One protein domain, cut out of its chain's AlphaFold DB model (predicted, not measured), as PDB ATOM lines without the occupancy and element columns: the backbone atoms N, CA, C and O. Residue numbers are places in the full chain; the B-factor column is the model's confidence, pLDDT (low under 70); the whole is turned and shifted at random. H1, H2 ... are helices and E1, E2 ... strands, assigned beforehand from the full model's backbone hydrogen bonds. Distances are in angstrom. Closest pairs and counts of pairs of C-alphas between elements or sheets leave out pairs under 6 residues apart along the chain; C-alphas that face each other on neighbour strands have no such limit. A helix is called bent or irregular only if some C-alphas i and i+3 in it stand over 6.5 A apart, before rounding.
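AT A GLANCE: This is residues 7 to 215 of the 375 residues of the protein "Putative restriction endonuclease" of Flavobacterium sp. 11 (UniProt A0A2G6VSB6). One long, strongly twisted sheet of eight strands folds back on itself into two leaves only partly face to face, E1 E2 E7 E8 and E5 E6 E3, with E4 as the hinge, and curls round the helix H1. On the sheet's opposite face from H1 are H2, over E4 and E5, and H5, beside the strands, while the helical hairpin of H3 and H4 packs beside E8 through H3. The printed part has 209 residues with five named helices and eight named strands, in the order E1 E2 E3 H1 H2 E4 H3 H4 E5 E6 H5 E7 E8; the class is mixed, helices and strands. The sheet runs E1 E2 E7 E8 E4 E5 E6 E3 and is mixed, with E8 and E4 parallel and the other neighbours antiparallel. The whole is compact and rounded, with a radius of gyration of the C-alphas of 17.3 A and spans of 47 by 44 by 34 A.

IN THESE COORDINATES: E1, residues 7 to 9, begins at C-alpha 7 (172.259, 13.478, -5.606). E2, residues 12 to 24, is the longest strand, 29.6 A, and bends by 72 degrees at residue 15. E3 is residues 47 to 51, H1 residues 54 to 64, 15.7 A long, and H2 residues 83 to 89. E4, residues 92 to 101, measures 22.0 A and bends by 63 degrees at residue 95. H3, residues 102 to 118, spans 24.6 A and has a kink of 44 degrees near residue 112. H4, residues 127 to 139, spans 18.6 A and begins at C-alpha 127 (177.258, 46.857, -9.020). H3 and H4 are irregular: C-alphas 111 and 114 are 7.2 A apart, and C-alphas 129 and 132 are 7.3 A apart. E5 is residues 145 to 152, 22.8 A, E6 residues 163 to 167, and H5 residues 171 to 179, 12.6 A. E7, residues 185 to 194, measures 28.5 A, and E8, residues 205 to 212, measures 22.9 A, ending at C-alpha 212 (167.555, 33.841, -7.485).

HOW THE PARTS SIT: The edge strand E1 forms a hairpin with E2, N 7 and O 14 being 2.9 A apart. E2 pairs next with E7, N 15 to O 193 at 2.8 A, and the hairpin of E7 and E8 has N 192 and O 205 at 2.8 A. E8 and E4 are parallel, with N 206 and O 97 at 2.8 A. E4 pairs with E5, N 148 to O 98 at 2.8 A; the hairpin of E5 and E6 has N 151 and O 167 at 2.9 A. E6 pairs with the other edge strand, E3, N 164 to O 50 at 2.7 A. H1 is on the sheet, its closest C-alphas to E3 being Thr 51 and Gly 57, 5.4 A. H2 and H5 are on the opposite face, at heights over the sheet of 8.3 A and 8.2 A. H2 runs along the strands, at 13 degrees to E4 on the local plane; H5 lies over none. H3 stands at the sheet's level, only just, at 3.8 A, with the C-alphas of Tyr 108 and Leu 211 closest to E8 at 6.0 A. H4 is not on the sheet; it touches H3, the closest C-alphas being Tyr 116 and Ser 128, 4.9 A, at a shallow tilt of 14 degrees, opposite ways. H1, H2 and H5 have every O i to N i+4 pair within hydrogen-bond range; H3 has 11 of 13 and H4 6 of 9.

THE WHOLE: The two C-alphas farthest apart, those of Ile 122 and Glu 199, are 50.8 A apart. The printed part has no cut. The links from E2 to E3, 22 residues, and from H1 to H2, 18 residues, are long. The mean pLDDT of the printed part is 90.6; residue 22, residues 156 to 161 and residues 214 to 215 are under 70.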
ATOM      1  N   ILE A   7     171.382  12.536  -4.921       93.06
ATOM      2  CA  ILE A   7     172.259  13.478  -5.606       93.06
ATOM      3  C   ILE A   7     173.674  12.896  -5.658       93.06
ATOM      4  O   ILE A   7     174.084  12.181  -4.740       93.06
ATOM      5  N   LYS A   8     174.411  13.173  -6.729       92.25
ATOM      6  CA  LYS A   8     175.773  12.702  -6.955       92.25
ATOM      7  C   LYS A   8     176.752  13.856  -6.770       92.25
ATOM      8  O   LYS A   8     176.640  14.858  -7.453       92.25
ATOM      9  N   ILE A   9     177.718  13.689  -5.870       91.81
ATOM     10  CA  ILE A   9     178.776  14.667  -5.579       91.81
ATOM     11  C   ILE A   9     180.111  13.924  -5.662       91.81
ATOM     12  O   ILE A   9     180.283  12.908  -4.992       91.81
ATOM     13  N   ASP A  10     181.033  14.372  -6.518       87.75
ATOM     14  CA  ASP A  10     182.357  13.748  -6.722       87.75
ATOM     15  C   ASP A  10     182.310  12.220  -6.950       87.75
ATOM     16  O   ASP A  10     183.127  11.455  -6.440       87.75
ATOM     17  N   ASN A  11     181.334  11.755  -7.737       86.19
ATOM     18  CA  ASN A  11     181.046  10.338  -8.010       86.19
ATOM     19  C   ASN A  11     180.487   9.502  -6.852       86.19
ATOM     20  O   ASN A  11     180.267   8.303  -7.028       86.19
ATOM     21  N   LEU A  12     180.189  10.116  -5.712       91.25
ATOM     22  CA  LEU A  12     179.504   9.473  -4.600       91.25
ATOM     23  C   LEU A  12     178.018   9.831  -4.618       91.25
ATOM     24  O   LEU A  12     177.649  10.983  -4.839       91.25
ATOM     25  N   GLU A  13     177.157   8.845  -4.371       93.50
ATOM     26  CA  GLU A  13     175.723   9.084  -4.206       93.50
ATOM     27  C   GLU A  13     175.395   9.452  -2.755       93.50
ATOM     28  O   GLU A  13     175.828   8.791  -1.805       93.50
ATOM     29  N   TYR A  14     174.533  10.450  -2.593       95.31
ATOM     30  CA  TYR A  14     173.991  10.893  -1.318       95.31
ATOM     31  C   TYR A  14     172.467  10.917  -1.357       95.31
ATOM     32  O   TYR A  14     171.861  11.311  -2.349       95.31
ATOM     33  N   PHE A  15     171.840  10.545  -0.247       94.88
ATOM     34  CA  PHE A  15     170.441  10.835   0.022       94.88
ATOM     35  C   PHE A  15     170.286  12.279   0.494       94.88
ATOM     36  O   PHE A  15     171.004  12.722   1.393       94.88
ATOM     37  N   ILE A  16     169.297  12.983  -0.049       93.94
ATOM     38  CA  ILE A  16     168.823  14.259   0.485       93.94
ATOM     39  C   ILE A  16     167.891  13.944   1.655       93.94
ATOM     40  O   ILE A  16     166.729  13.589   1.455       93.94
ATOM     41  N   ILE A  17     168.417  14.026   2.878       93.31
ATOM     42  CA  ILE A  17     167.700  13.608   4.094       93.31
ATOM     43  C   ILE A  17     166.942  14.751   4.771       93.31
ATOM     44  O   ILE A  17     165.981  14.505   5.496       93.31
ATOM     45  N   ASP A  18     167.357  15.994   4.534       92.44
ATOM     46  CA  ASP A  18     166.654  17.194   4.984       92.44
ATOM     47  C   ASP A  18     167.036  18.382   4.087       92.44
ATOM     48  O   ASP A  18     168.041  18.349   3.371       92.44
ATOM     49  N   SER A  19     166.251  19.453   4.126       91.50
ATOM     50  CA  SER A  19     166.587  20.700   3.445       91.50
ATOM     51  C   SER A  19     166.075  21.915   4.207       91.50
ATOM     52  O   SER A  19     165.004  21.899   4.822       91.50
ATOM     53  N   ILE A  20     166.829  23.005   4.109       88.25
ATOM     54  CA  ILE A  20     166.314  24.333   4.404       88.25
ATOM     55  C   ILE A  20     166.220  25.101   3.094       88.25
ATOM     56  O   ILE A  20     167.200  25.222   2.367       88.25
ATOM     57  N   GLN A  21     165.026  25.610   2.806       82.50
ATOM     58  CA  GLN A  21     164.725  26.403   1.619       82.50
ATOM     59  C   GLN A  21     164.422  27.850   2.027       82.50
ATOM     60  O   GLN A  21     164.126  28.128   3.192       82.50
ATOM     61  N   ASP A  22     164.481  28.757   1.053       69.50
ATOM     62  CA  ASP A  22     163.968  30.128   1.147       69.50
ATOM     63  C   ASP A  22     164.618  31.024   2.216       69.50
ATOM     64  O   ASP A  22     164.007  31.972   2.720       69.50
ATOM     65  N   PHE A  23     165.898  30.803   2.541       80.88
ATOM     66  CA  PHE A  23     166.640  31.778   3.341       80.88
ATOM     67  C   PHE A  23     167.001  32.993   2.497       80.88
ATOM     68  O   PHE A  23     168.102  33.077   1.953       80.88
ATOM     69  N   ARG A  24     166.098  33.971   2.434       82.94
ATOM     70  CA  ARG A  24     166.378  35.248   1.777       82.94
ATOM     71  C   ARG A  24     167.687  35.851   2.302       82.94
ATOM     72  O   ARG A  24     167.965  35.853   3.508       82.94
ATOM     73  N   ALA A  25     168.501  36.340   1.375       79.69
ATOM     74  CA  ALA A  25     169.693  37.105   1.676       79.69
ATOM     75  C   ALA A  25     169.272  38.444   2.287       79.69
ATOM     76  O   ALA A  25     168.806  39.360   1.608       79.69
ATOM     77  N   GLU A  26     169.381  38.527   3.608       83.62
ATOM     78  CA  GLU A  26     169.136  39.759   4.343       83.62
ATOM     79  C   GLU A  26     170.239  40.773   4.025       83.62
ATOM     80  O   GLU A  26     171.418  40.421   4.003       83.62
ATOM     81  N   ASP A  27     169.881  42.048   3.860       81.25
ATOM     82  CA  ASP A  27     170.858  43.125   3.636       81.25
ATOM     83  C   ASP A  27     171.886  43.237   4.783       81.25
ATOM     84  O   ASP A  27     173.034  43.638   4.582       81.25
ATOM     85  N   SER A  28     171.507  42.795   5.988       84.88
ATOM     86  CA  SER A  28     172.408  42.639   7.131       84.88
ATOM     87  C   SER A  28     173.593  41.724   6.820       84.88
ATOM     88  O   SER A  28     174.670  41.992   7.325       84.88
ATOM     89  N   PHE A  29     173.441  40.697   5.981       91.69
ATOM     90  CA  PHE A  29     174.494  39.739   5.638       91.69
ATOM     91  C   PHE A  29     175.329  40.174   4.421       91.69
ATOM     92  O   PHE A  29     176.524  39.878   4.324       91.69
ATOM     93  N   ILE A  30     174.710  40.897   3.492       91.69
ATOM     94  CA  ILE A  30     175.276  41.231   2.181       91.69
ATOM     95  C   ILE A  30     176.479  42.163   2.321       91.69
ATOM     96  O   ILE A  30     176.514  43.053   3.174       91.69
ATOM     97  N   HIS A  31     177.504  41.937   1.498       95.00
ATOM     98  CA  HIS A  31     178.683  42.791   1.499       95.00
ATOM     99  C   HIS A  31     178.330  44.207   1.027       95.00
ATOM    100  O   HIS A  31     177.534  44.394   0.110       95.00
ATOM    101  N   ARG A  32     178.977  45.220   1.617       92.81
ATOM    102  CA  ARG A  32     178.735  46.644   1.317       92.81
ATOM    103  C   ARG A  32     178.757  47.015  -0.166       92.81
ATOM    104  O   ARG A  32     178.123  47.993  -0.541       92.81
ATOM    105  N   SER A  33     179.477  46.257  -0.992       93.25
ATOM    106  CA  SER A  33     179.531  46.473  -2.439       93.25
ATOM    107  C   SER A  33     178.167  46.310  -3.117       93.25
ATOM    108  O   SER A  33     177.906  47.045  -4.056       93.25
ATOM    109  N   ASN A  34     177.291  45.432  -2.610       93.12
ATOM    110  CA  ASN A  34     175.962  45.150  -3.181       93.12
ATOM    111  C   ASN A  34     174.807  45.585  -2.269       93.12
ATOM    112  O   ASN A  34     173.680  45.122  -2.434       93.12
ATOM    113  N   LYS A  35     175.068  46.422  -1.262       91.56
ATOM    114  CA  LYS A  35     174.010  46.891  -0.360       91.56
ATOM    115  C   LYS A  35     173.080  47.879  -1.048       91.56
ATOM    116  O   LYS A  35     173.519  48.703  -1.854       91.56
ATOM    117  N   LEU A  36     171.812  47.844  -0.644       90.75
ATOM    118  CA  LEU A  36     170.850  48.850  -1.088       90.75
ATOM    119  C   LEU A  36     171.151  50.203  -0.446       90.75
ATOM    120  O   LEU A  36     171.484  50.271   0.738       90.75
ATOM    121  N   ALA A  37     170.924  51.279  -1.199       91.12
ATOM    122  CA  ALA A  37     171.153  52.657  -0.764       91.12
ATOM    123  C   ALA A  37     170.402  53.015   0.534       91.12
ATOM    124  O   ALA A  37     170.875  53.802   1.351       91.12
ATOM    125  N   GLN A  38     169.241  52.391   0.755       90.44
ATOM    126  CA  GLN A  38     168.407  52.603   1.942       90.44
ATOM    127  C   GLN A  38     168.988  52.018   3.242       90.44
ATOM    128  O   GLN A  38     168.486  52.320   4.324       90.44
ATOM    129  N   PHE A  39     170.011  51.162   3.166       87.75
ATOM    130  CA  PHE A  39     170.597  50.502   4.329       87.75
ATOM    131  C   PHE A  39     172.052  50.921   4.535       87.75
ATOM    132  O   PHE A  39     172.837  50.988   3.596       87.75
ATOM    133  N   ALA A  40     172.438  51.168   5.785       84.56
ATOM    134  CA  ALA A  40     173.813  51.506   6.151       84.56
ATOM    135  C   ALA A  40     174.622  50.272   6.613       84.56
ATOM    136  O   ALA A  40     174.100  49.166   6.792       84.56
ATOM    137  N   GLY A  41     175.920  50.478   6.850       85.50
ATOM    138  CA  GLY A  41     176.825  49.491   7.449       85.50
ATOM    139  C   GLY A  41     177.535  48.582   6.444       85.50
ATOM    140  O   GLY A  41     177.204  48.533   5.267       85.50
ATOM    141  N   ASN A  42     178.533  47.831   6.919       84.56
ATOM    142  CA  ASN A  42     179.401  47.023   6.049       84.56
ATOM    143  C   ASN A  42     178.852  45.620   5.713       84.56
ATOM    144  O   ASN A  42     179.477  44.873   4.957       84.56
ATOM    145  N   GLY A  43     177.715  45.259   6.310       80.75
ATOM    146  CA  GLY A  43     177.204  43.895   6.327       80.75
ATOM    147  C   GLY A  43     177.917  43.058   7.385       80.75
ATOM    148  O   GLY A  43     179.148  42.984   7.439       80.75
ATOM    149  N   GLU A  44     177.139  42.414   8.236       84.38
ATOM    150  CA  GLU A  44     177.582  41.368   9.132       84.38
ATOM    151  C   GLU A  44     178.005  40.144   8.318       84.38
ATOM    152  O   GLU A  44     177.366  39.754   7.349       84.38
ATOM    153  N   SER A  45     179.087  39.486   8.716       90.38
ATOM    154  CA  SER A  45     179.478  38.222   8.087       90.38
ATOM    155  C   SER A  45     178.878  37.011   8.811       90.38
ATOM    156  O   SER A  45     179.463  35.933   8.753       90.38
ATOM    157  N   LYS A  46     177.771  37.191   9.542       91.81
ATOM    158  CA  LYS A  46     177.009  36.115  10.186       91.81
ATOM    159  C   LYS A  46     175.649  35.992   9.501       91.81
ATOM    160  O   LYS A  46     174.989  37.000   9.272       91.81
ATOM    161  N   LYS A  47     175.240  34.773   9.148       92.69
ATOM    162  CA  LYS A  47     173.948  34.506   8.511       92.69
ATOM    163  C   LYS A  47     172.971  33.998   9.558       92.69
ATOM    164  O   LYS A  47     173.252  33.019  10.242       92.69
ATOM    165  N   HIS A  48     171.818  34.651   9.657       91.25
ATOM    166  CA  HIS A  48     170.712  34.168  10.472       91.25
ATOM    167  C   HIS A  48     170.109  32.897   9.854       91.25
ATOM    168  O   HIS A  48     169.788  32.887   8.660       91.25
ATOM    169  N   VAL A  49     169.957  31.851  10.670       90.25
ATOM    170  CA  VAL A  49     169.424  30.534  10.271       90.25
ATOM    171  C   VAL A  49     168.182  30.118  11.064       90.25
ATOM    172  O   VAL A  49     167.709  28.995  10.938       90.25
ATOM    173  N   GLY A  50     167.621  31.017  11.874       87.69
ATOM    174  CA  GLY A  50     166.392  30.779  12.631       87.69
ATOM    175  C   GLY A  50     166.563  31.014  14.126       87.69
ATOM    176  O   GLY A  50     167.540  31.600  14.574       87.69
ATOM    177  N   THR A  51     165.598  30.560  14.922       86.38
ATOM    178  CA  THR A  51     165.673  30.618  16.389       86.38
ATOM    179  C   THR A  51     166.106  29.274  16.953       86.38
ATOM    180  O   THR A  51     165.647  28.240  16.477       86.38
ATOM    181  N   TYR A  52     166.955  29.284  17.983       81.81
ATOM    182  CA  TYR A  52     167.463  28.062  18.616       81.81
ATOM    183  C   TYR A  52     166.643  27.594  19.832       81.81
ATOM    184  O   TYR A  52     167.028  26.632  20.493       81.81
ATOM    185  N   LYS A  53     165.491  28.215  20.133       81.06
ATOM    186  CA  LYS A  53     164.605  27.787  21.233       81.06
ATOM    187  C   LYS A  53     163.318  27.126  20.729       81.06
ATOM    188  O   LYS A  53     162.785  27.446  19.668       81.06
ATOM    189  N   GLY A  54     162.777  26.218  21.540       83.06
ATOM    190  CA  GLY A  54     161.491  25.567  21.292       83.06
ATOM    191  C   GLY A  54     161.532  24.601  20.106       83.06
ATOM    192  O   GLY A  54     162.593  24.135  19.701       83.06
ATOM    193  N   LYS A  55     160.358  24.295  19.537       81.00
ATOM    194  CA  LYS A  55     160.238  23.338  18.421       81.00
ATOM    195  C   LYS A  55     161.034  23.764  17.180       81.00
ATOM    196  O   LYS A  55     161.606  22.913  16.508       81.00
ATOM    197  N   LEU A  56     161.092  25.068  16.896       79.62
ATOM    198  CA  LEU A  56     161.888  25.615  15.789       79.62
ATOM    199  C   LEU A  56     163.394  25.463  16.044       79.62
ATOM    200  O   LEU A  56     164.119  25.077  15.131       79.62
ATOM    201  N   GLY A  57     163.832  25.657  17.291       83.56
ATOM    202  CA  GLY A  57     165.201  25.366  17.717       83.56
ATOM    203  C   GLY A  57     165.598  23.914  17.501       83.56
ATOM    204  O   GLY A  57     166.644  23.641  16.925       83.56
ATOM    205  N   GLN A  58     164.724  22.974  17.870       88.44
ATOM    206  CA  GLN A  58     164.988  21.553  17.639       88.44
ATOM    207  C   GLN A  58     165.166  21.239  16.148       88.44
ATOM    208  O   GLN A  58     166.026  20.436  15.798       88.44
ATOM    209  N   ARG A  59     164.390  21.888  15.269       89.75
ATOM    210  CA  ARG A  59     164.512  21.706  13.818       89.75
ATOM    211  C   ARG A  59     165.890  22.128  13.314       89.75
ATOM    212  O   ARG A  59     166.539  21.331  12.648       89.75
ATOM    213  N   ILE A  60     166.348  23.340  13.636       91.12
ATOM    214  CA  ILE A  60     167.659  23.811  13.157       91.12
ATOM    215  C   ILE A  60     168.810  23.016  13.780       91.12
ATOM    216  O   ILE A  60     169.797  22.739  13.104       91.12
ATOM    217  N   SER A  61     168.657  22.584  15.035       93.19
ATOM    218  CA  SER A  61     169.655  21.763  15.713       93.19
ATOM    219  C   SER A  61     169.778  20.375  15.096       93.19
ATOM    220  O   SER A  61     170.885  19.906  14.861       93.19
ATOM    221  N   ASN A  62     168.648  19.736  14.781       93.94
ATOM    222  CA  ASN A  62     168.630  18.454  14.077       93.94
ATOM    223  C   ASN A  62     169.172  18.589  12.653       93.94
ATOM    224  O   ASN A  62     169.864  17.696  12.175       93.94
ATOM    225  N   PHE A  63     168.868  19.696  11.970       94.62
ATOM    226  CA  PHE A  63     169.378  19.937  10.627       94.62
ATOM    227  C   PHE A  63     170.909  19.987  10.641       94.62
ATOM    228  O   PHE A  63     171.546  19.166   9.993       94.62
ATOM    229  N   PHE A  64     171.504  20.867  11.449       95.38
ATOM    230  CA  PHE A  64     172.957  21.058  11.505       95.38
ATOM    231  C   PHE A  64     173.713  20.057  12.390       95.38
ATOM    232  O   PHE A  64     174.916  20.223  12.564       95.38
ATOM    233  N   ASP A  65     173.044  19.055  12.968       94.75
ATOM    234  CA  ASP A  65     173.631  18.133  13.953       94.75
ATOM    235  C   ASP A  65     174.326  18.875  15.124       94.75
ATOM    236  O   ASP A  65     175.373  18.461  15.619       94.75
ATOM    237  N   TYR A  66     173.742  19.997  15.571       94.81
ATOM    238  CA  TYR A  66     174.341  20.923  16.542       94.81
ATOM    239  C   TYR A  66     173.310  21.487  17.526       94.81
ATOM    240  O   TYR A  66     172.329  22.098  17.117       94.81
ATOM    241  N   SER A  67     173.528  21.324  18.833       91.00
ATOM    242  CA  SER A  67     172.526  21.643  19.868       91.00
ATOM    243  C   SER A  67     172.948  22.702  20.889       91.00
ATOM    244  O   SER A  67     172.121  23.117  21.699       91.00
ATOM    245  N   THR A  68     174.197  23.174  20.858       90.31
ATOM    246  CA  THR A  68     174.777  24.063  21.884       90.31
ATOM    247  C   THR A  68     174.776  25.546  21.493       90.31
ATOM    248  O   THR A  68     175.644  26.302  21.920       90.31
ATOM    249  N   TRP A  69     173.780  25.974  20.710       91.44
ATOM    250  CA  TRP A  69     173.623  27.358  20.246       91.44
ATOM    251  C   TRP A  69     173.695  28.406  21.367       91.44
ATOM    252  O   TRP A  69     173.127  28.237  22.447       91.44
ATOM    253  N   GLY A  70     174.323  29.540  21.059       89.06
ATOM    254  CA  GLY A  70     174.527  30.662  21.971       89.06
ATOM    255  C   GLY A  70     175.761  30.516  22.862       89.06
ATOM    256  O   GLY A  70     175.901  31.295  23.811       89.06
ATOM    257  N   LEU A  71     176.646  29.549  22.586       88.69
ATOM    258  CA  LEU A  71     177.840  29.322  23.395       88.69
ATOM    259  C   LEU A  71     178.762  30.548  23.356       88.69
ATOM    260  O   LEU A  71     179.010  31.148  22.299       88.69
ATOM    261  N   GLU A  72     179.266  30.942  24.524       89.12
ATOM    262  CA  GLU A  72     180.190  32.065  24.626       89.12
ATOM    263  C   GLU A  72     181.584  31.641  24.163       89.12
ATOM    264  O   GLU A  72     182.190  30.712  24.691       89.12
ATOM    265  N   HIS A  73     182.102  32.348  23.165       92.44
ATOM    266  CA  HIS A  73     183.486  32.240  22.723       92.44
ATOM    267  C   HIS A  73     183.882  33.539  22.027       92.44
ATOM    268  O   HIS A  73     183.033  34.252  21.481       92.44
ATOM    269  N   PHE A  74     185.167  33.883  22.067       91.94
ATOM    270  CA  PHE A  74     185.641  35.161  21.551       91.94
ATOM    271  C   PHE A  74     187.137  35.121  21.246       91.94
ATOM    272  O   PHE A  74     187.921  34.569  22.014       91.94
ATOM    273  N   ASP A  75     187.538  35.734  20.138       92.56
ATOM    274  CA  ASP A  75     188.939  35.976  19.806       92.56
ATOM    275  C   ASP A  75     189.330  37.376  20.289       92.56
ATOM    276  O   ASP A  75     188.863  38.383  19.747       92.56
ATOM    277  N   ALA A  76     190.179  37.443  21.315       92.00
ATOM    278  CA  ALA A  76     190.598  38.705  21.922       92.00
ATOM    279  C   ALA A  76     191.386  39.608  20.956       92.00
ATOM    280  O   ALA A  76     191.315  40.833  21.065       92.00
ATOM    281  N   VAL A  77     192.100  39.019  19.991       93.06
ATOM    282  CA  VAL A  77     192.933  39.754  19.030       93.06
ATOM    283  C   VAL A  77     192.061  40.336  17.925       93.06
ATOM    284  O   VAL A  77     192.096  41.537  17.659       93.06
ATOM    285  N   LYS A  78     191.228  39.499  17.299       89.81
ATOM    286  CA  LYS A  78     190.329  39.917  16.210       89.81
ATOM    287  C   LYS A  78     189.065  40.622  16.709       89.81
ATOM    288  O   LYS A  78     188.292  41.119  15.890       89.81
ATOM    289  N   LYS A  79     188.850  40.643  18.027       90.69
ATOM    290  CA  LYS A  79     187.693  41.225  18.721       90.69
ATOM    291  C   LYS A  79     186.350  40.738  18.164       90.69
ATOM    292  O   LYS A  79     185.411  41.513  17.999       90.69
ATOM    293  N   ARG A  80     186.269  39.449  17.823       89.94
ATOM    294  CA  ARG A  80     185.070  38.814  17.251       89.94
ATOM    295  C   ARG A  80     185.071  37.307  17.482       89.94
ATOM    296  O   ARG A  80     186.105  36.728  17.785       89.94
ATOM    297  N   LYS A  81     183.932  36.655  17.258       92.62
ATOM    298  CA  LYS A  81     183.857  35.192  17.136       92.62
ATOM    299  C   LYS A  81     184.609  34.715  15.884       92.62
ATOM    300  O   LYS A  81     184.371  35.236  14.786       92.62
ATOM    301  N   THR A  82     185.483  33.727  16.048       95.06
ATOM    302  CA  THR A  82     186.308  33.109  14.987       95.06
ATOM    303  C   THR A  82     186.233  31.592  15.043       95.06
ATOM    304  O   THR A  82     185.928  31.037  16.103       95.06
ATOM    305  N   ILE A  83     186.593  30.920  13.948       95.56
ATOM    306  CA  ILE A  83     186.674  29.454  13.915       95.56
ATOM    307  C   ILE A  83     187.633  28.911  14.984       95.56
ATOM    308  O   ILE A  83     187.349  27.896  15.610       95.56
ATOM    309  N   GLN A  84     188.733  29.618  15.269       95.88
ATOM    310  CA  GLN A  84     189.691  29.190  16.289       95.88
ATOM    311  C   GLN A  84     189.090  29.268  17.694       95.88
ATOM    312  O   GLN A  84     189.167  28.298  18.444       95.88
ATOM    313  N   SER A  85     188.433  30.386  18.030       95.56
ATOM    314  CA  SER A  85     187.720  30.501  19.309       95.56
ATOM    315  C   SER A  85     186.601  29.458  19.429       95.56
ATOM    316  O   SER A  85     186.396  28.899  20.500       95.56
ATOM    317  N   ALA A  86     185.922  29.141  18.323       95.88
ATOM    318  CA  ALA A  86     184.877  28.129  18.301       95.88
ATOM    319  C   ALA A  86     185.431  26.718  18.543       95.88
ATOM    320  O   ALA A  86     184.857  25.977  19.334       95.88
ATOM    321  N   ARG A  87     186.567  26.359  17.928       95.88
ATOM    322  CA  ARG A  87     187.253  25.077  18.168       95.88
ATOM    323  C   ARG A  87     187.651  24.914  19.632       95.88
ATOM    324  O   ARG A  87     187.411  23.859  20.205       95.88
ATOM    325  N   SER A  88     188.198  25.961  20.249       94.81
ATOM    326  CA  SER A  88     188.591  25.932  21.664       94.81
ATOM    327  C   SER A  88     187.409  25.786  22.625       94.81
ATOM    328  O   SER A  88     187.570  25.201  23.691       94.81
ATOM    329  N   SER A  89     186.236  26.300  22.256       93.06
ATOM    330  CA  SER A  89     185.046  26.291  23.113       93.06
ATOM    331  C   SER A  89     184.032  25.195  22.770       93.06
ATOM    332  O   SER A  89     183.061  25.046  23.496       93.06
ATOM    333  N   GLY A  90     184.213  24.435  21.683       94.38
ATOM    334  CA  GLY A  90     183.211  23.467  21.210       94.38
ATOM    335  C   GLY A  90     182.000  24.105  20.510       94.38
ATOM    336  O   GLY A  90     180.918  23.527  20.495       94.38
ATOM    337  N   ALA A  91     182.169  25.299  19.930       95.75
ATOM    338  CA  ALA A  91     181.136  26.037  19.191       95.75
ATOM    339  C   ALA A  91     181.216  25.842  17.660       95.75
ATOM    340  O   ALA A  91     180.648  26.621  16.892       95.75
ATOM    341  N   VAL A  92     181.970  24.840  17.194       97.31
ATOM    342  CA  VAL A  92     182.002  24.464  15.773       97.31
ATOM    343  C   VAL A  92     180.725  23.702  15.450       97.31
ATOM    344  O   VAL A  92     180.397  22.738  16.135       97.31
ATOM    345  N   ILE A  93     180.015  24.143  14.414       96.81
ATOM    346  CA  ILE A  93     178.765  23.518  13.974       96.81
ATOM    347  C   ILE A  93     179.095  22.405  12.982       96.81
ATOM    348  O   ILE A  93     178.662  21.273  13.153       96.81
ATOM    349  N   GLN A  94     179.893  22.723  11.966       96.94
ATOM    350  CA  GLN A  94     180.338  21.789  10.936       96.94
ATOM    351  C   GLN A  94     181.777  22.136  10.551       96.94
ATOM    352  O   GLN A  94     182.079  23.302  10.289       96.94
ATOM    353  N   ASP A  95     182.667  21.143  10.538       95.19
ATOM    354  CA  ASP A  95     184.086  21.335  10.219       95.19
ATOM    355  C   ASP A  95     184.408  20.668   8.882       95.19
ATOM    356  O   ASP A  95     184.463  19.443   8.794       95.19
ATOM    357  N   ASN A  96     184.593  21.482   7.843       95.00
ATOM    358  CA  ASN A  96     184.919  21.063   6.481       95.00
ATOM    359  C   ASN A  96     183.920  20.070   5.847       95.00
ATOM    360  O   ASN A  96     184.289  19.250   5.011       95.00
ATOM    361  N   THR A  97     182.651  20.135   6.253       96.38
ATOM    362  CA  THR A  97     181.539  19.310   5.741       96.38
ATOM    363  C   THR A  97     180.463  20.143   5.042       96.38
ATOM    364  O   THR A  97     179.465  19.597   4.581       96.38
ATOM    365  N   CYS A  98     180.637  21.463   4.960       98.00
ATOM    366  CA  CYS A  98     179.806  22.339   4.136       98.00
ATOM    367  C   CYS A  98     180.520  22.625   2.818       98.00
ATOM    368  O   CYS A  98     181.747  22.692   2.804       98.00
ATOM    369  N   PHE A  99     179.780  22.833   1.732       97.88
ATOM    370  CA  PHE A  99     180.373  23.229   0.458       97.88
ATOM    371  C   PHE A  99     179.434  24.079  -0.400       97.88
ATOM    372  O   PHE A  99     178.211  23.996  -0.273       97.88
ATOM    373  N   PHE A 100     180.030  24.889  -1.273       97.94
ATOM    374  CA  PHE A 100     179.374  25.458  -2.452       97.94
ATOM    375  C   PHE A 100     179.850  24.705  -3.699       97.94
ATOM    376  O   PHE A 100     180.972  24.198  -3.707       97.94
ATOM    377  N   SER A 101     179.028  24.665  -4.748       96.69
ATOM    378  CA  SER A 101     179.443  24.219  -6.086       96.69
ATOM    379  C   SER A 101     179.788  25.431  -6.946       96.69
ATOM    380  O   SER A 101     179.059  26.428  -6.951       96.69
ATOM    381  N   LYS A 102     180.878  25.336  -7.701       96.62
ATOM    382  CA  LYS A 102     181.281  26.327  -8.696       96.62
ATOM    383  C   LYS A 102     180.209  26.492  -9.772       96.62
ATOM    384  O   LYS A 102     179.864  27.630 -10.090       96.62
ATOM    385  N   ALA A 103     179.642  25.397 -10.279       94.50
ATOM    386  CA  ALA A 103     178.543  25.425 -11.239       94.50
ATOM    387  C   ALA A 103     177.324  26.188 -10.694       94.50
ATOM    388  O   ALA A 103     176.791  27.064 -11.381       94.50
ATOM    389  N   ASN A 104     176.935  25.961  -9.431       95.62
ATOM    390  CA  ASN A 104     175.850  26.722  -8.801       95.62
ATOM    391  C   ASN A 104     176.166  28.227  -8.693       95.62
ATOM    392  O   ASN A 104     175.302  29.053  -8.990       95.62
ATOM    393  N   LEU A 105     177.391  28.598  -8.301       97.19
ATOM    394  CA  LEU A 105     177.799  30.005  -8.197       97.19
ATOM    395  C   LEU A 105     177.792  30.717  -9.562       97.19
ATOM    396  O   LEU A 105     177.329  31.856  -9.653       97.19
ATOM    397  N   LEU A 106     178.278  30.052 -10.616       95.50
ATOM    398  CA  LEU A 106     178.263  30.583 -11.985       95.50
ATOM    399  C   LEU A 106     176.834  30.745 -12.500       95.50
ATOM    400  O   LEU A 106     176.482  31.824 -12.972       95.50
ATOM    401  N   LYS A 107     175.992  29.721 -12.321       91.88
ATOM    402  CA  LYS A 107     174.578  29.771 -12.707       91.88
ATOM    403  C   LYS A 107     173.851  30.928 -12.028       91.88
ATOM    404  O   LYS A 107     173.133  31.673 -12.685       91.88
ATOM    405  N   TYR A 108     174.079  31.127 -10.731       93.88
ATOM    406  CA  TYR A 108     173.513  32.263 -10.012       93.88
ATOM    407  C   TYR A 108     173.950  33.608 -10.614       93.88
ATOM    408  O   TYR A 108     173.125  34.512 -10.740       93.88
ATOM    409  N   LEU A 109     175.223  33.765 -10.994       94.25
ATOM    410  CA  LEU A 109     175.706  34.990 -11.638       94.25
ATOM    411  C   LEU A 109     175.114  35.191 -13.034       94.25
ATOM    412  O   LEU A 109     174.830  36.328 -13.407       94.25
ATOM    413  N   ASP A 110     174.924  34.125 -13.805       89.56
ATOM    414  CA  ASP A 110     174.257  34.200 -15.105       89.56
ATOM    415  C   ASP A 110     172.792  34.633 -14.944       89.56
ATOM    416  O   ASP A 110     172.344  35.558 -15.623       89.56
ATOM    417  N   ASP A 111     172.081  34.052 -13.976       86.00
ATOM    418  CA  ASP A 111     170.693  34.397 -13.658       86.00
ATOM    419  C   ASP A 111     170.562  35.837 -13.127       86.00
ATOM    420  O   ASP A 111     169.641  36.567 -13.493       86.00
ATOM    421  N   ALA A 112     171.490  36.269 -12.270       90.12
ATOM    422  CA  ALA A 112     171.504  37.606 -11.677       90.12
ATOM    423  C   ALA A 112     172.041  38.685 -12.627       90.12
ATOM    424  O   ALA A 112     171.964  39.874 -12.306       90.12
ATOM    425  N   LYS A 113     172.597  38.301 -13.784       88.75
ATOM    426  CA  LYS A 113     173.289  39.210 -14.706       88.75
ATOM    427  C   LYS A 113     172.435  40.412 -15.075       88.75
ATOM    428  O   LYS A 113     172.947  41.522 -15.056       88.75
ATOM    429  N   ALA A 114     171.158  40.199 -15.391       84.62
ATOM    430  CA  ALA A 114     170.255  41.289 -15.755       84.62
ATOM    431  C   ALA A 114     170.260  42.384 -14.680       84.62
ATOM    432  O   ALA A 114     170.641  43.506 -14.987       84.62
ATOM    433  N   GLU A 115     169.994  42.026 -13.420       88.06
ATOM    434  CA  GLU A 115     169.968  42.980 -12.305       88.06
ATOM    435  C   GLU A 115     171.323  43.655 -12.058       88.06
ATOM    436  O   GLU A 115     171.373  44.834 -11.722       88.06
ATOM    437  N   TYR A 116     172.434  42.942 -12.263       89.06
ATOM    438  CA  TYR A 116     173.765  43.544 -12.166       89.06
ATOM    439  C   TYR A 116     173.948  44.736 -13.114       89.06
ATOM    440  O   TYR A 116     174.636  45.684 -12.748       89.06
ATOM    441  N   TYR A 117     173.355  44.698 -14.310       85.81
ATOM    442  CA  TYR A 117     173.478  45.769 -15.305       85.81
ATOM    443  C   TYR A 117     172.310  46.760 -15.266       85.81
ATOM    444  O   TYR A 117     172.542  47.961 -15.390       85.81
ATOM    445  N   THR A 118     171.073  46.285 -15.101       85.25
ATOM    446  CA  THR A 118     169.873  47.136 -15.097       85.25
ATOM    447  C   THR A 118     169.694  47.875 -13.778       85.25
ATOM    448  O   THR A 118     169.230  49.011 -13.800       85.25
ATOM    449  N   GLN A 119     170.090  47.260 -12.657       87.00
ATOM    450  CA  GLN A 119     169.996  47.816 -11.306       87.00
ATOM    451  C   GLN A 119     168.594  48.369 -11.015       87.00
ATOM    452  O   GLN A 119     168.430  49.540 -10.673       87.00
ATOM    453  N   GLU A 120     167.564  47.526 -11.161       85.75
ATOM    454  CA  GLU A 120     166.187  47.930 -10.841       85.75
ATOM    455  C   GLU A 120     166.054  48.284  -9.353       85.75
ATOM    456  O   GLU A 120     165.263  49.147  -8.957       85.75
ATOM    457  N   GLN A 121     166.860  47.638  -8.506       87.81
ATOM    458  CA  GLN A 121     167.052  48.055  -7.129       87.81
ATOM    459  C   GLN A 121     168.056  49.208  -7.008       87.81
ATOM    460  O   GLN A 121     169.067  49.282  -7.695       87.81
ATOM    461  N   ILE A 122     167.818  50.090  -6.032       89.31
ATOM    462  CA  ILE A 122     168.707  51.225  -5.763       89.31
ATOM    463  C   ILE A 122     169.865  50.774  -4.863       89.31
ATOM    464  O   ILE A 122     169.683  50.573  -3.656       89.31
ATOM    465  N   TYR A 123     171.057  50.651  -5.444       91.62
ATOM    466  CA  TYR A 123     172.306  50.286  -4.767       91.62
ATOM    467  C   TYR A 123     173.134  51.509  -4.350       91.62
ATOM    468  O   TYR A 123     172.979  52.598  -4.895       91.62
ATOM    469  N   HIS A 124     174.036  51.331  -3.376       91.75
ATOM    470  CA  HIS A 124     175.038  52.361  -3.036       91.75
ATOM    471  C   HIS A 124     176.117  52.524  -4.107       91.75
ATOM    472  O   HIS A 124     176.618  53.624  -4.314       91.75
ATOM    473  N   ASN A 125     176.516  51.418  -4.732       92.62
ATOM    474  CA  ASN A 125     177.566  51.382  -5.746       92.62
ATOM    475  C   ASN A 125     176.954  50.953  -7.075       92.62
ATOM    476  O   ASN A 125     175.948  50.249  -7.076       92.62
ATOM    477  N   ASP A 126     177.622  51.289  -8.174       92.81
ATOM    478  CA  ASP A 126     177.357  50.654  -9.459       92.81
ATOM    479  C   ASP A 126     177.834  49.197  -9.402       92.81
ATOM    480  O   ASP A 126     179.032  48.912  -9.483       92.81
ATOM    481  N   ILE A 127     176.901  48.268  -9.190       94.31
ATOM    482  CA  ILE A 127     177.258  46.857  -9.020       94.31
ATOM    483  C   ILE A 127     177.706  46.205 -10.331       94.31
ATOM    484  O   ILE A 127     178.417  45.195 -10.279       94.31
ATOM    485  N   SER A 128     177.372  46.797 -11.485       93.06
ATOM    486  CA  SER A 128     177.765  46.300 -12.809       93.06
ATOM    487  C   SER A 128     179.289  46.242 -12.963       93.06
ATOM    488  O   SER A 128     179.826  45.284 -13.524       93.06
ATOM    489  N   ALA A 129     179.995  47.197 -12.346       95.94
ATOM    490  CA  ALA A 129     181.451  47.287 -12.342       95.94
ATOM    491  C   ALA A 129     182.136  46.059 -11.718       95.94
ATOM    492  O   ALA A 129     183.269  45.742 -12.077       95.94
ATOM    493  N   PHE A 130     181.458  45.337 -10.818       96.25
ATOM    494  CA  PHE A 130     182.019  44.163 -10.143       96.25
ATOM    495  C   PHE A 130     181.687  42.834 -10.833       96.25
ATOM    496  O   PHE A 130     182.230  41.802 -10.440       96.25
ATOM    497  N   TYR A 131     180.786  42.821 -11.823       94.00
ATOM    498  CA  TYR A 131     180.259  41.576 -12.390       94.00
ATOM    499  C   TYR A 131     181.361  40.708 -13.008       94.00
ATOM    500  O   TYR A 131     181.509  39.541 -12.648       94.00
ATOM    501  N   ASN A 132     182.164  41.286 -13.906       94.44
ATOM    502  CA  ASN A 132     183.191  40.537 -14.634       94.44
ATOM    503  C   ASN A 132     184.290  40.012 -13.700       94.44
ATOM    504  O   ASN A 132     184.687  38.859 -13.831       94.44
ATOM    505  N   GLU A 133     184.747  40.828 -12.744       97.19
ATOM    506  CA  GLU A 133     185.752  40.418 -11.752       97.19
ATOM    507  C   GLU A 133     185.254  39.232 -10.920       97.19
ATOM    508  O   GLU A 133     185.943  38.222 -10.813       97.19
ATOM    509  N   ARG A 134     184.021  39.306 -10.404       96.88
ATOM    510  CA  ARG A 134     183.414  38.230  -9.606       96.88
ATOM    511  C   ARG A 134     183.175  36.962 -10.409       96.88
ATOM    512  O   ARG A 134     183.401  35.868  -9.904       96.88
ATOM    513  N   TYR A 135     182.733  37.099 -11.657       97.38
ATOM    514  CA  TYR A 135     182.560  35.958 -12.550       97.38
ATOM    515  C   TYR A 135     183.896  35.246 -12.782       97.38
ATOM    516  O   TYR A 135     183.969  34.026 -12.655       97.38
ATOM    517  N   GLN A 136     184.969  36.004 -13.029       97.81
ATOM    518  CA  GLN A 136     186.322  35.456 -13.142       97.81
ATOM    519  C   GLN A 136     186.816  34.840 -11.827       97.81
ATOM    520  O   GLN A 136     187.413  33.769 -11.849       97.81
ATOM    521  N   GLU A 137     186.541  35.455 -10.677       97.56
ATOM    522  CA  GLU A 137     186.899  34.899  -9.368       97.56
ATOM    523  C   GLU A 137     186.258  33.521  -9.143       97.56
ATOM    524  O   GLU A 137     186.946  32.584  -8.743       97.56
ATOM    525  N   VAL A 138     184.972  33.361  -9.483       98.00
ATOM    526  CA  VAL A 138     184.280  32.063  -9.421       98.00
ATOM    527  C   VAL A 138     184.835  31.084 -10.463       98.00
ATOM    528  O   VAL A 138     185.077  29.919 -10.145       98.00
ATOM    529  N   GLN A 139     185.088  31.530 -11.698       97.44
ATOM    530  CA  GLN A 139     185.693  30.685 -12.736       97.44
ATOM    531  C   GLN A 139     187.086  30.174 -12.354       97.44
ATOM    532  O   GLN A 139     187.449  29.066 -12.750       97.44
ATOM    533  N   ASN A 140     187.836  30.932 -11.557       97.31
ATOM    534  CA  ASN A 140     189.181  30.583 -11.110       97.31
ATOM    535  C   ASN A 140     189.207  29.715  -9.839       97.31
ATOM    536  O   ASN A 140     190.292  29.366  -9.375       97.31
ATOM    537  N   LEU A 141     188.050  29.334  -9.280       97.00
ATOM    538  CA  LEU A 141     187.994  28.333  -8.211       97.00
ATOM    539  C   LEU A 141     188.558  26.995  -8.719       97.00
ATOM    540  O   LEU A 141     188.162  26.511  -9.787       97.00
ATOM    541  N   GLU A 142     189.490  26.429  -7.947       93.25
ATOM    542  CA  GLU A 142     190.301  25.259  -8.322       93.25
ATOM    543  C   GLU A 142     189.481  23.969  -8.427       93.25
ATOM    544  O   GLU A 142     189.738  23.138  -9.297       93.25
ATOM    545  N   THR A 143     188.493  23.803  -7.549       94.38
ATOM    546  CA  THR A 143     187.658  22.602  -7.448       94.38
ATOM    547  C   THR A 143     186.200  22.921  -7.756       94.38
ATOM    548  O   THR A 143     185.744  24.050  -7.562       94.38
ATOM    549  N   GLU A 144     185.454  21.917  -8.227       94.94
ATOM    550  CA  GLU A 144     184.005  22.047  -8.431       94.94
ATOM    551  C   GLU A 144     183.280  22.242  -7.096       94.94
ATOM    552  O   GLU A 144     182.460  23.142  -6.961       94.94
ATOM    553  N   HIS A 145     183.642  21.458  -6.080       96.38
ATOM    554  CA  HIS A 145     183.104  21.575  -4.730       96.38
ATOM    555  C   HIS A 145     184.102  22.309  -3.831       96.38
ATOM    556  O   HIS A 145     185.248  21.881  -3.681       96.38
ATOM    557  N   ILE A 146     183.677  23.427  -3.240       97.44
ATOM    558  CA  ILE A 146     184.512  24.300  -2.408       97.44
ATOM    559  C   ILE A 146     184.121  24.096  -0.942       97.44
ATOM    560  O   ILE A 146     183.103  24.652  -0.512       97.44
ATOM    561  N   PRO A 147     184.892  23.310  -0.171       97.19
ATOM    562  CA  PRO A 147     184.539  22.994   1.200       97.19
ATOM    563  C   PRO A 147     184.834  24.165   2.146       97.19
ATOM    564  O   PRO A 147     185.732  24.975   1.912       97.19
ATOM    565  N   PHE A 148     184.064  24.260   3.228       98.06
ATOM    566  CA  PHE A 148     184.257  25.244   4.289       98.06
ATOM    567  C   PHE A 148     183.687  24.770   5.630       98.06
ATOM    568  O   PHE A 148     182.883  23.833   5.700       98.06
ATOM    569  N   SER A 149     184.090  25.445   6.706       98.12
ATOM    570  CA  SER A 149     183.591  25.200   8.062       98.12
ATOM    571  C   SER A 149     182.634  26.304   8.502       98.12
ATOM    572  O   SER A 149     182.835  27.479   8.189       98.12
ATOM    573  N   ILE A 150     181.628  25.947   9.301       97.75
ATOM    574  CA  ILE A 150     180.737  26.902   9.968       97.75
ATOM    575  C   ILE A 150     180.762  26.729  11.483       97.75
ATOM    576  O   ILE A 150     180.883  25.628  12.022       97.75
ATOM    577  N   TYR A 151     180.615  27.845  12.182       97.50
ATOM    578  CA  TYR A 151     180.575  27.899  13.637       97.50
ATOM    579  C   TYR A 151     179.466  28.822  14.135       97.50
ATOM    580  O   TYR A 151     178.956  29.672  13.395       97.50
ATOM    581  N   ASP A 152     179.110  28.644  15.403       95.56
ATOM    582  CA  ASP A 152     178.028  29.368  16.049       95.56
ATOM    583  C   ASP A 152     178.397  30.835  16.293       95.56
ATOM    584  O   ASP A 152     179.149  31.197  17.193       95.56
ATOM    585  N   ALA A 153     177.828  31.725  15.489       93.69
ATOM    586  CA  ALA A 153     177.975  33.166  15.631       93.69
ATOM    587  C   ALA A 153     176.800  33.812  16.373       93.69
ATOM    588  O   ALA A 153     176.630  35.033  16.290       93.69
ATOM    589  N   SER A 154     175.984  33.009  17.063       91.25
ATOM    590  CA  SER A 154     174.808  33.486  17.780       91.25
ATOM    591  C   SER A 154     175.180  34.441  18.895       91.25
ATOM    592  O   SER A 154     176.266  34.357  19.479       91.25
ATOM    593  N   ASP A 155     174.263  35.356  19.182       76.19
ATOM    594  CA  ASP A 155     174.399  36.219  20.343       76.19
ATOM    595  C   ASP A 155     174.303  35.363  21.620       76.19
ATOM    596  O   ASP A 155     173.627  34.331  21.637       76.19
ATOM    597  N   ASN A 156     175.027  35.756  22.672       69.88
ATOM    598  CA  ASN A 156     175.153  34.950  23.890       69.88
ATOM    599  C   ASN A 156     173.780  34.649  24.517       69.88
ATOM    600  O   ASN A 156     172.842  35.444  24.412       69.88
ATOM    601  N   LEU A 157     173.694  33.541  25.263       63.69
ATOM    602  CA  LEU A 157     172.479  33.080  25.961       63.69
ATOM    603  C   LEU A 157     171.814  34.134  26.869       63.69
ATOM    604  O   LEU A 157     170.627  34.020  27.175       63.69
ATOM    605  N   SER A 158     172.557  35.160  27.288       60.22
ATOM    606  CA  SER A 158     172.064  36.290  28.081       60.22
ATOM    607  C   SER A 158     171.160  37.257  27.303       60.22
ATOM    608  O   SER A 158     170.439  38.050  27.911       60.22
ATOM    609  N   GLN A 159     171.150  37.202  25.967       62.34
ATOM    610  CA  GLN A 159     170.318  38.070  25.139       62.34
ATOM    611  C   GLN A 159     168.906  37.509  24.922       62.34
ATOM    612  O   GLN A 159     168.695  36.326  24.657       62.34
ATOM    613  N   LYS A 160     167.901  38.396  24.958       62.50
ATOM    614  CA  LYS A 160     166.483  38.018  24.817       62.50
ATOM    615  C   LYS A 160     166.114  37.459  23.437       62.50
ATOM    616  O   LYS A 160     165.119  36.750  23.337       62.50
ATOM    617  N   GLN A 161     166.858  37.799  22.381       65.25
ATOM    618  CA  GLN A 161     166.405  37.589  21.001       65.25
ATOM    619  C   GLN A 161     166.614  36.162  20.461       65.25
ATOM    620  O   GLN A 161     165.963  35.821  19.481       65.25
ATOM    621  N   GLN A 162     167.435  35.318  21.105       79.62
ATOM    622  CA  GLN A 162     167.559  33.869  20.829       79.62
ATOM    623  C   GLN A 162     167.633  33.501  19.332       79.62
ATOM    624  O   GLN A 162     166.950  32.589  18.850       79.62
ATOM    625  N   ARG A 163     168.447  34.258  18.588       87.88
ATOM    626  CA  ARG A 163     168.655  34.108  17.145       87.88
ATOM    627  C   ARG A 163     169.889  33.252  16.884       87.88
ATOM    628  O   ARG A 163     170.972  33.571  17.362       87.88
ATOM    629  N   GLY A 164     169.694  32.185  16.122       90.19
ATOM    630  CA  GLY A 164     170.729  31.294  15.623       90.19
ATOM    631  C   GLY A 164     171.444  31.932  14.442       90.19
ATOM    632  O   GLY A 164     170.817  32.255  13.428       90.19
ATOM    633  N   TYR A 165     172.752  32.111  14.567       93.00
ATOM    634  CA  TYR A 165     173.595  32.620  13.499       93.00
ATOM    635  C   TYR A 165     174.751  31.672  13.222       93.00
ATOM    636  O   TYR A 165     175.403  31.185  14.140       93.00
ATOM    637  N   ILE A 166     175.058  31.492  11.944       95.19
ATOM    638  CA  ILE A 166     176.250  30.777  11.490       95.19
ATOM    639  C   ILE A 166     177.244  31.753  10.868       95.19
ATOM    640  O   ILE A 166     176.869  32.795  10.320       95.19
ATOM    641  N   ARG A 167     178.528  31.419  10.938       95.88
ATOM    642  CA  ARG A 167     179.607  32.168  10.289       95.88
ATOM    643  C   ARG A 167     180.692  31.213   9.826       95.88
ATOM    644  O   ARG A 167     180.878  30.161  10.427       95.88
ATOM    645  N   SER A 168     181.431  31.629   8.808       97.25
ATOM    646  CA  SER A 168     182.693  31.022   8.410       97.25
ATOM    647  C   SER A 168     183.778  32.099   8.313       97.25
ATOM    648  O   SER A 168     183.487  33.280   8.085       97.25
ATOM    649  N   ASP A 169     185.022  31.692   8.552       96.38
ATOM    650  CA  ASP A 169     186.218  32.503   8.305       96.38
ATOM    651  C   ASP A 169     186.889  32.142   6.959       96.38
ATOM    652  O   ASP A 169     187.867  32.790   6.580       96.38
ATOM    653  N   ASP A 170     186.366  31.148   6.232       97.19
ATOM    654  CA  ASP A 170     186.879  30.699   4.937       97.19
ATOM    655  C   ASP A 170     186.598  31.722   3.826       97.19
ATOM    656  O   ASP A 170     185.595  32.445   3.839       97.19
ATOM    657  N   LYS A 171     187.479  31.779   2.820       96.31
ATOM    658  CA  LYS A 171     187.401  32.775   1.733       96.31
ATOM    659  C   LYS A 171     186.085  32.699   0.955       96.31
ATOM    660  O   LYS A 171     185.517  33.742   0.636       96.31
ATOM    661  N   ILE A 172     185.571  31.489   0.725       97.00
ATOM    662  CA  ILE A 172     184.312  31.263   0.002       97.00
ATOM    663  C   ILE A 172     183.119  31.958   0.672       97.00
ATOM    664  O   ILE A 172     182.211  32.424  -0.007       97.00
ATOM    665  N   TRP A 173     183.151  32.131   1.997       96.88
ATOM    666  CA  TRP A 173     182.114  32.850   2.735       96.88
ATOM    667  C   TRP A 173     182.109  34.350   2.433       96.88
ATOM    668  O   TRP A 173     181.051  34.978   2.385       96.88
ATOM    669  N   LYS A 174     183.294  34.941   2.230       96.19
ATOM    670  CA  LYS A 174     183.424  36.336   1.789       96.19
ATOM    671  C   LYS A 174     182.931  36.478   0.351       96.19
ATOM    672  O   LYS A 174     182.090  37.343   0.117       96.19
ATOM    673  N   LEU A 175     183.391  35.596  -0.540       97.12
ATOM    674  CA  LEU A 175     182.978  35.573  -1.941       97.12
ATOM    675  C   LEU A 175     181.455  35.480  -2.045       97.12
ATOM    676  O   LEU A 175     180.829  36.356  -2.628       97.12
ATOM    677  N   TRP A 176     180.830  34.515  -1.365       96.56
ATOM    678  CA  TRP A 176     179.373  34.366  -1.334       96.56
ATOM    679  C   TRP A 176     178.642  35.681  -1.006       96.56
ATOM    680  O   TRP A 176     177.720  36.069  -1.724       96.56
ATOM    681  N   ARG A 177     179.086  36.415   0.024       96.25
ATOM    682  CA  ARG A 177     178.503  37.714   0.420       96.25
ATOM    683  C   ARG A 177     178.679  38.818  -0.620       96.25
ATOM    684  O   ARG A 177     177.897  39.767  -0.616       96.25
ATOM    685  N   GLU A 178     179.728  38.734  -1.431       96.50
ATOM    686  CA  GLU A 178     180.017  39.655  -2.529       96.50
ATOM    687  C   GLU A 178     179.238  39.290  -3.799       96.50
ATOM    688  O   GLU A 178     178.967  40.178  -4.598       96.50
ATOM    689  N   LEU A 179     178.816  38.035  -3.982       96.31
ATOM    690  CA  LEU A 179     178.020  37.616  -5.142       96.31
ATOM    691  C   LEU A 179     176.530  37.952  -4.997       96.31
ATOM    692  O   LEU A 179     175.902  38.418  -5.951       96.31
ATOM    693  N   ILE A 180     175.959  37.694  -3.821       94.81
ATOM    694  CA  ILE A 180     174.510  37.780  -3.603       94.81
ATOM    695  C   ILE A 180     173.973  39.213  -3.663       94.81
ATOM    696  O   ILE A 180     174.658  40.182  -3.323       94.81
ATOM    697  N   LEU A 181     172.713  39.320  -4.074       92.38
ATOM    698  CA  LEU A 181     171.969  40.556  -4.230       92.38
ATOM    699  C   LEU A 181     170.798  40.622  -3.223       92.38
ATOM    700  O   LEU A 181     170.133  39.616  -2.951       92.38
ATOM    701  N   PRO A 182     170.518  41.798  -2.635       89.56
ATOM    702  CA  PRO A 182     169.429  41.965  -1.677       89.56
ATOM    703  C   PRO A 182     168.076  41.655  -2.307       89.56
ATOM    704  O   PRO A 182     167.895  41.840  -3.505       89.56
ATOM    705  N   LYS A 183     167.123  41.210  -1.476       85.38
ATOM    706  CA  LYS A 183     165.717  40.892  -1.817       85.38
ATOM    707  C   LYS A 183     165.505  39.739  -2.800       85.38
ATOM    708  O   LYS A 183     164.480  39.073  -2.682       85.38
ATOM    709  N   ILE A 184     166.451  39.499  -3.699       87.00
ATOM    710  CA  ILE A 184     166.311  38.594  -4.835       87.00
ATOM    711  C   ILE A 184     167.189  37.359  -4.718       87.00
ATOM    712  O   ILE A 184     166.979  36.422  -5.464       87.00
ATOM    713  N   SER A 185     168.157  37.305  -3.806       92.06
ATOM    714  CA  SER A 185     168.876  36.057  -3.538       92.06
ATOM    715  C   SER A 185     168.249  35.309  -2.374       92.06
ATOM    716  O   SER A 185     167.909  35.901  -1.345       92.06
ATOM    717  N   TYR A 186     168.188  33.989  -2.488       90.25
ATOM    718  CA  TYR A 186     167.919  33.099  -1.370       90.25
ATOM    719  C   TYR A 186     168.946  31.973  -1.307       90.25
ATOM    720  O   TYR A 186     169.583  31.604  -2.292       90.25
ATOM    721  N   LEU A 187     169.137  31.469  -0.096       92.25
ATOM    722  CA  LEU A 187     169.983  30.336   0.215       92.25
ATOM    723  C   LEU A 187     169.101  29.099   0.388       92.25
ATOM    724  O   LEU A 187     168.135  29.115   1.155       92.25
ATOM    725  N   SER A 188     169.491  28.025  -0.286       92.50
ATOM    726  CA  SER A 188     169.025  26.668  -0.030       92.50
ATOM    727  C   SER A 188     170.177  25.851   0.544       92.50
ATOM    728  O   SER A 188     171.308  25.962   0.074       92.50
ATOM    729  N   ILE A 189     169.912  25.043   1.565       95.12
ATOM    730  CA  ILE A 189     170.898  24.126   2.140       95.12
ATOM    731  C   ILE A 189     170.311  22.723   2.107       95.12
ATOM    732  O   ILE A 189     169.268  22.477   2.717       95.12
ATOM    733  N   LEU A 190     170.982  21.798   1.426       95.31
ATOM    734  CA  LEU A 190     170.639  20.378   1.479       95.31
ATOM    735  C   LEU A 190     171.494  19.684   2.533       95.31
ATOM    736  O   LEU A 190     172.712  19.860   2.551       95.31
ATOM    737  N   LYS A 191     170.861  18.874   3.383       96.44
ATOM    738  CA  LYS A 191     171.550  17.929   4.259       96.44
ATOM    739  C   LYS A 191     171.632  16.590   3.544       96.44
ATOM    740  O   LYS A 191     170.608  15.979   3.228       96.44
ATOM    741  N   LEU A 192     172.854  16.154   3.294       96.38
ATOM    742  CA  LEU A 192     173.160  14.985   2.491       96.38
ATOM    743  C   LEU A 192     173.771  13.898   3.366       96.38
ATOM    744  O   LEU A 192     174.653  14.187   4.172       96.38
ATOM    745  N   PHE A 193     173.341  12.654   3.184       95.50
ATOM    746  CA  PHE A 193     173.941  11.493   3.843       95.50
ATOM    747  C   PHE A 193     174.328  10.442   2.798       95.50
ATOM    748  O   PHE A 193     173.506  10.153   1.929       95.50
ATOM    749  N   PRO A 194     175.546   9.876   2.829       95.00
ATOM    750  CA  PRO A 194     175.987   8.963   1.781       95.00
ATOM    751  C   PRO A 194     175.089   7.731   1.671       95.00
ATOM    752  O   PRO A 194     174.697   7.134   2.674       95.00
ATOM    753  N   VAL A 195     174.807   7.318   0.434       93.69
ATOM    754  CA  VAL A 195     174.043   6.096   0.144       93.69
ATOM    755  C   VAL A 195     174.833   4.853   0.544       93.69
ATOM    756  O   VAL A 195     174.259   3.871   1.013       93.69
ATOM    757  N   THR A 196     176.157   4.896   0.388       91.75
ATOM    758  CA  THR A 196     177.072   3.806   0.747       91.75
ATOM    759  C   THR A 196     178.136   4.333   1.716       91.75
ATOM    760  O   THR A 196     179.214   4.746   1.281       91.75
ATOM    761  N   PRO A 197     177.834   4.387   3.029       89.56
ATOM    762  CA  PRO A 197     178.771   4.888   4.026       89.56
ATOM    763  C   PRO A 197     180.013   3.998   4.154       89.56
ATOM    764  O   PRO A 197     179.931   2.772   4.183       89.56
ATOM    765  N   THR A 198     181.156   4.647   4.298       89.19
ATOM    766  CA  THR A 198     182.483   4.103   4.598       89.19
ATOM    767  C   THR A 198     182.990   4.754   5.883       89.19
ATOM    768  O   THR A 198     182.413   5.734   6.356       89.19
ATOM    769  N   GLU A 199     184.094   4.266   6.444       86.38
ATOM    770  CA  GLU A 199     184.707   4.901   7.618       86.38
ATOM    771  C   GLU A 199     185.085   6.372   7.366       86.38
ATOM    772  O   GLU A 199     185.028   7.185   8.285       86.38
ATOM    773  N   GLN A 200     185.419   6.732   6.120       81.62
ATOM    774  CA  GLN A 200     185.869   8.073   5.743       81.62
ATOM    775  C   GLN A 200     184.727   9.058   5.447       81.62
ATOM    776  O   GLN A 200     184.936  10.263   5.557       81.62
ATOM    777  N   ASN A 201     183.531   8.584   5.079       83.06
ATOM    778  CA  ASN A 201     182.412   9.444   4.667       83.06
ATOM    779  C   ASN A 201     181.128   9.232   5.488       83.06
ATOM    780  O   ASN A 201     180.064   9.639   5.057       83.06
ATOM    781  N   ASN A 202     181.191   8.658   6.690       89.38
ATOM    782  CA  ASN A 202     180.017   8.332   7.522       89.38
ATOM    783  C   ASN A 202     179.279   9.523   8.181       89.38
ATOM    784  O   ASN A 202     178.548   9.325   9.154       89.38
ATOM    785  N   LYS A 203     179.461  10.753   7.691       92.12
ATOM    786  CA  LYS A 203     178.851  11.965   8.256       92.12
ATOM    787  C   LYS A 203     177.991  12.687   7.232       92.12
ATOM    788  O   LYS A 203     178.226  12.596   6.029       92.12
ATOM    789  N   SER A 204     177.023  13.443   7.743       95.69
ATOM    790  CA  SER A 204     176.254  14.378   6.931       95.69
ATOM    791  C   SER A 204     177.177  15.433   6.317       95.69
ATOM    792  O   SER A 204     178.049  15.967   7.008       95.69
ATOM    793  N   ILE A 205     176.942  15.774   5.053       97.06
ATOM    794  CA  ILE A 205     177.525  16.955   4.406       97.06
ATOM    795  C   ILE A 205     176.415  17.936   4.023       97.06
ATOM    796  O   ILE A 205     175.245  17.562   3.913       97.06
ATOM    797  N   PHE A 206     176.776  19.204   3.849       97.75
ATOM    798  CA  PHE A 206     175.831  20.299   3.673       97.75
ATOM    799  C   PHE A 206     176.124  21.057   2.386       97.75
ATOM    800  O   PHE A 206     177.120  21.775   2.290       97.75
ATOM    801  N   TYR A 207     175.231  20.923   1.412       97.06
ATOM    802  CA  TYR A 207     175.344  21.629   0.143       97.06
ATOM    803  C   TYR A 207     174.635  22.979   0.241       97.06
ATOM    804  O   TYR A 207     173.405  23.036   0.295       97.06
ATOM    805  N   PHE A 208     175.409  24.061   0.270       96.75
ATOM    806  CA  PHE A 208     174.910  25.427   0.216       96.75
ATOM    807  C   PHE A 208     174.746  25.853  -1.242       96.75
ATOM    808  O   PHE A 208     175.692  25.821  -2.027       96.75
ATOM    809  N   ARG A 209     173.536  26.288  -1.585       94.62
ATOM    810  CA  ARG A 209     173.162  26.735  -2.925       94.62
ATOM    811  C   ARG A 209     172.601  28.137  -2.870       94.62
ATOM    812  O   ARG A 209     171.693  28.414  -2.082       94.62
ATOM    813  N   ILE A 210     173.113  29.007  -3.726       93.56
ATOM    814  CA  ILE A 210     172.515  30.315  -3.963       93.56
ATOM    815  C   ILE A 210     171.604  30.257  -5.167       93.56
ATOM    816  O   ILE A 210     171.936  29.678  -6.198       93.56
ATOM    817  N   LEU A 211     170.433  30.850  -4.999       90.38
ATOM    818  CA  LEU A 211     169.358  30.828  -5.968       90.38
ATOM    819  C   LEU A 211     168.759  32.233  -6.065       90.38
ATOM    820  O   LEU A 211     168.834  33.025  -5.118       90.38
ATOM    821  N   LEU A 212     168.193  32.554  -7.225       87.25
ATOM    822  CA  LEU A 212     167.555  33.841  -7.485       87.25
ATOM    823  C   LEU A 212     166.032  33.699  -7.362       87.25
ATOM    824  O   LEU A 212     165.437  32.870  -8.047       87.25
ATOM    825  N   ASP A 213     165.412  34.483  -6.478       76.31
ATOM    826  CA  ASP A 213     163.979  34.494  -6.183       76.31
ATOM    827  C   ASP A 213     163.194  34.714  -7.476       76.31
ATOM    828  O   ASP A 213     163.271  35.757  -8.132       76.31
ATOM    829  N   TYR A 214     162.429  33.690  -7.843       54.84
ATOM    830  CA  TYR A 214     161.698  33.650  -9.094       54.84
ATOM    831  C   TYR A 214     160.648  34.766  -9.197       54.84
ATOM    832  O   TYR A 214     160.330  35.218 -10.298       54.84
ATOM    833  N   GLN A 215     160.114  35.281  -8.083       53.25
ATOM    834  CA  GLN A 215     159.154  36.390  -8.167       53.25
ATOM    835  C   GLN A 215     159.777  37.642  -8.817       53.25
ATOM    836  O   GLN A 215     159.055  38.411  -9.447       53.25
TER     837      GLN A 215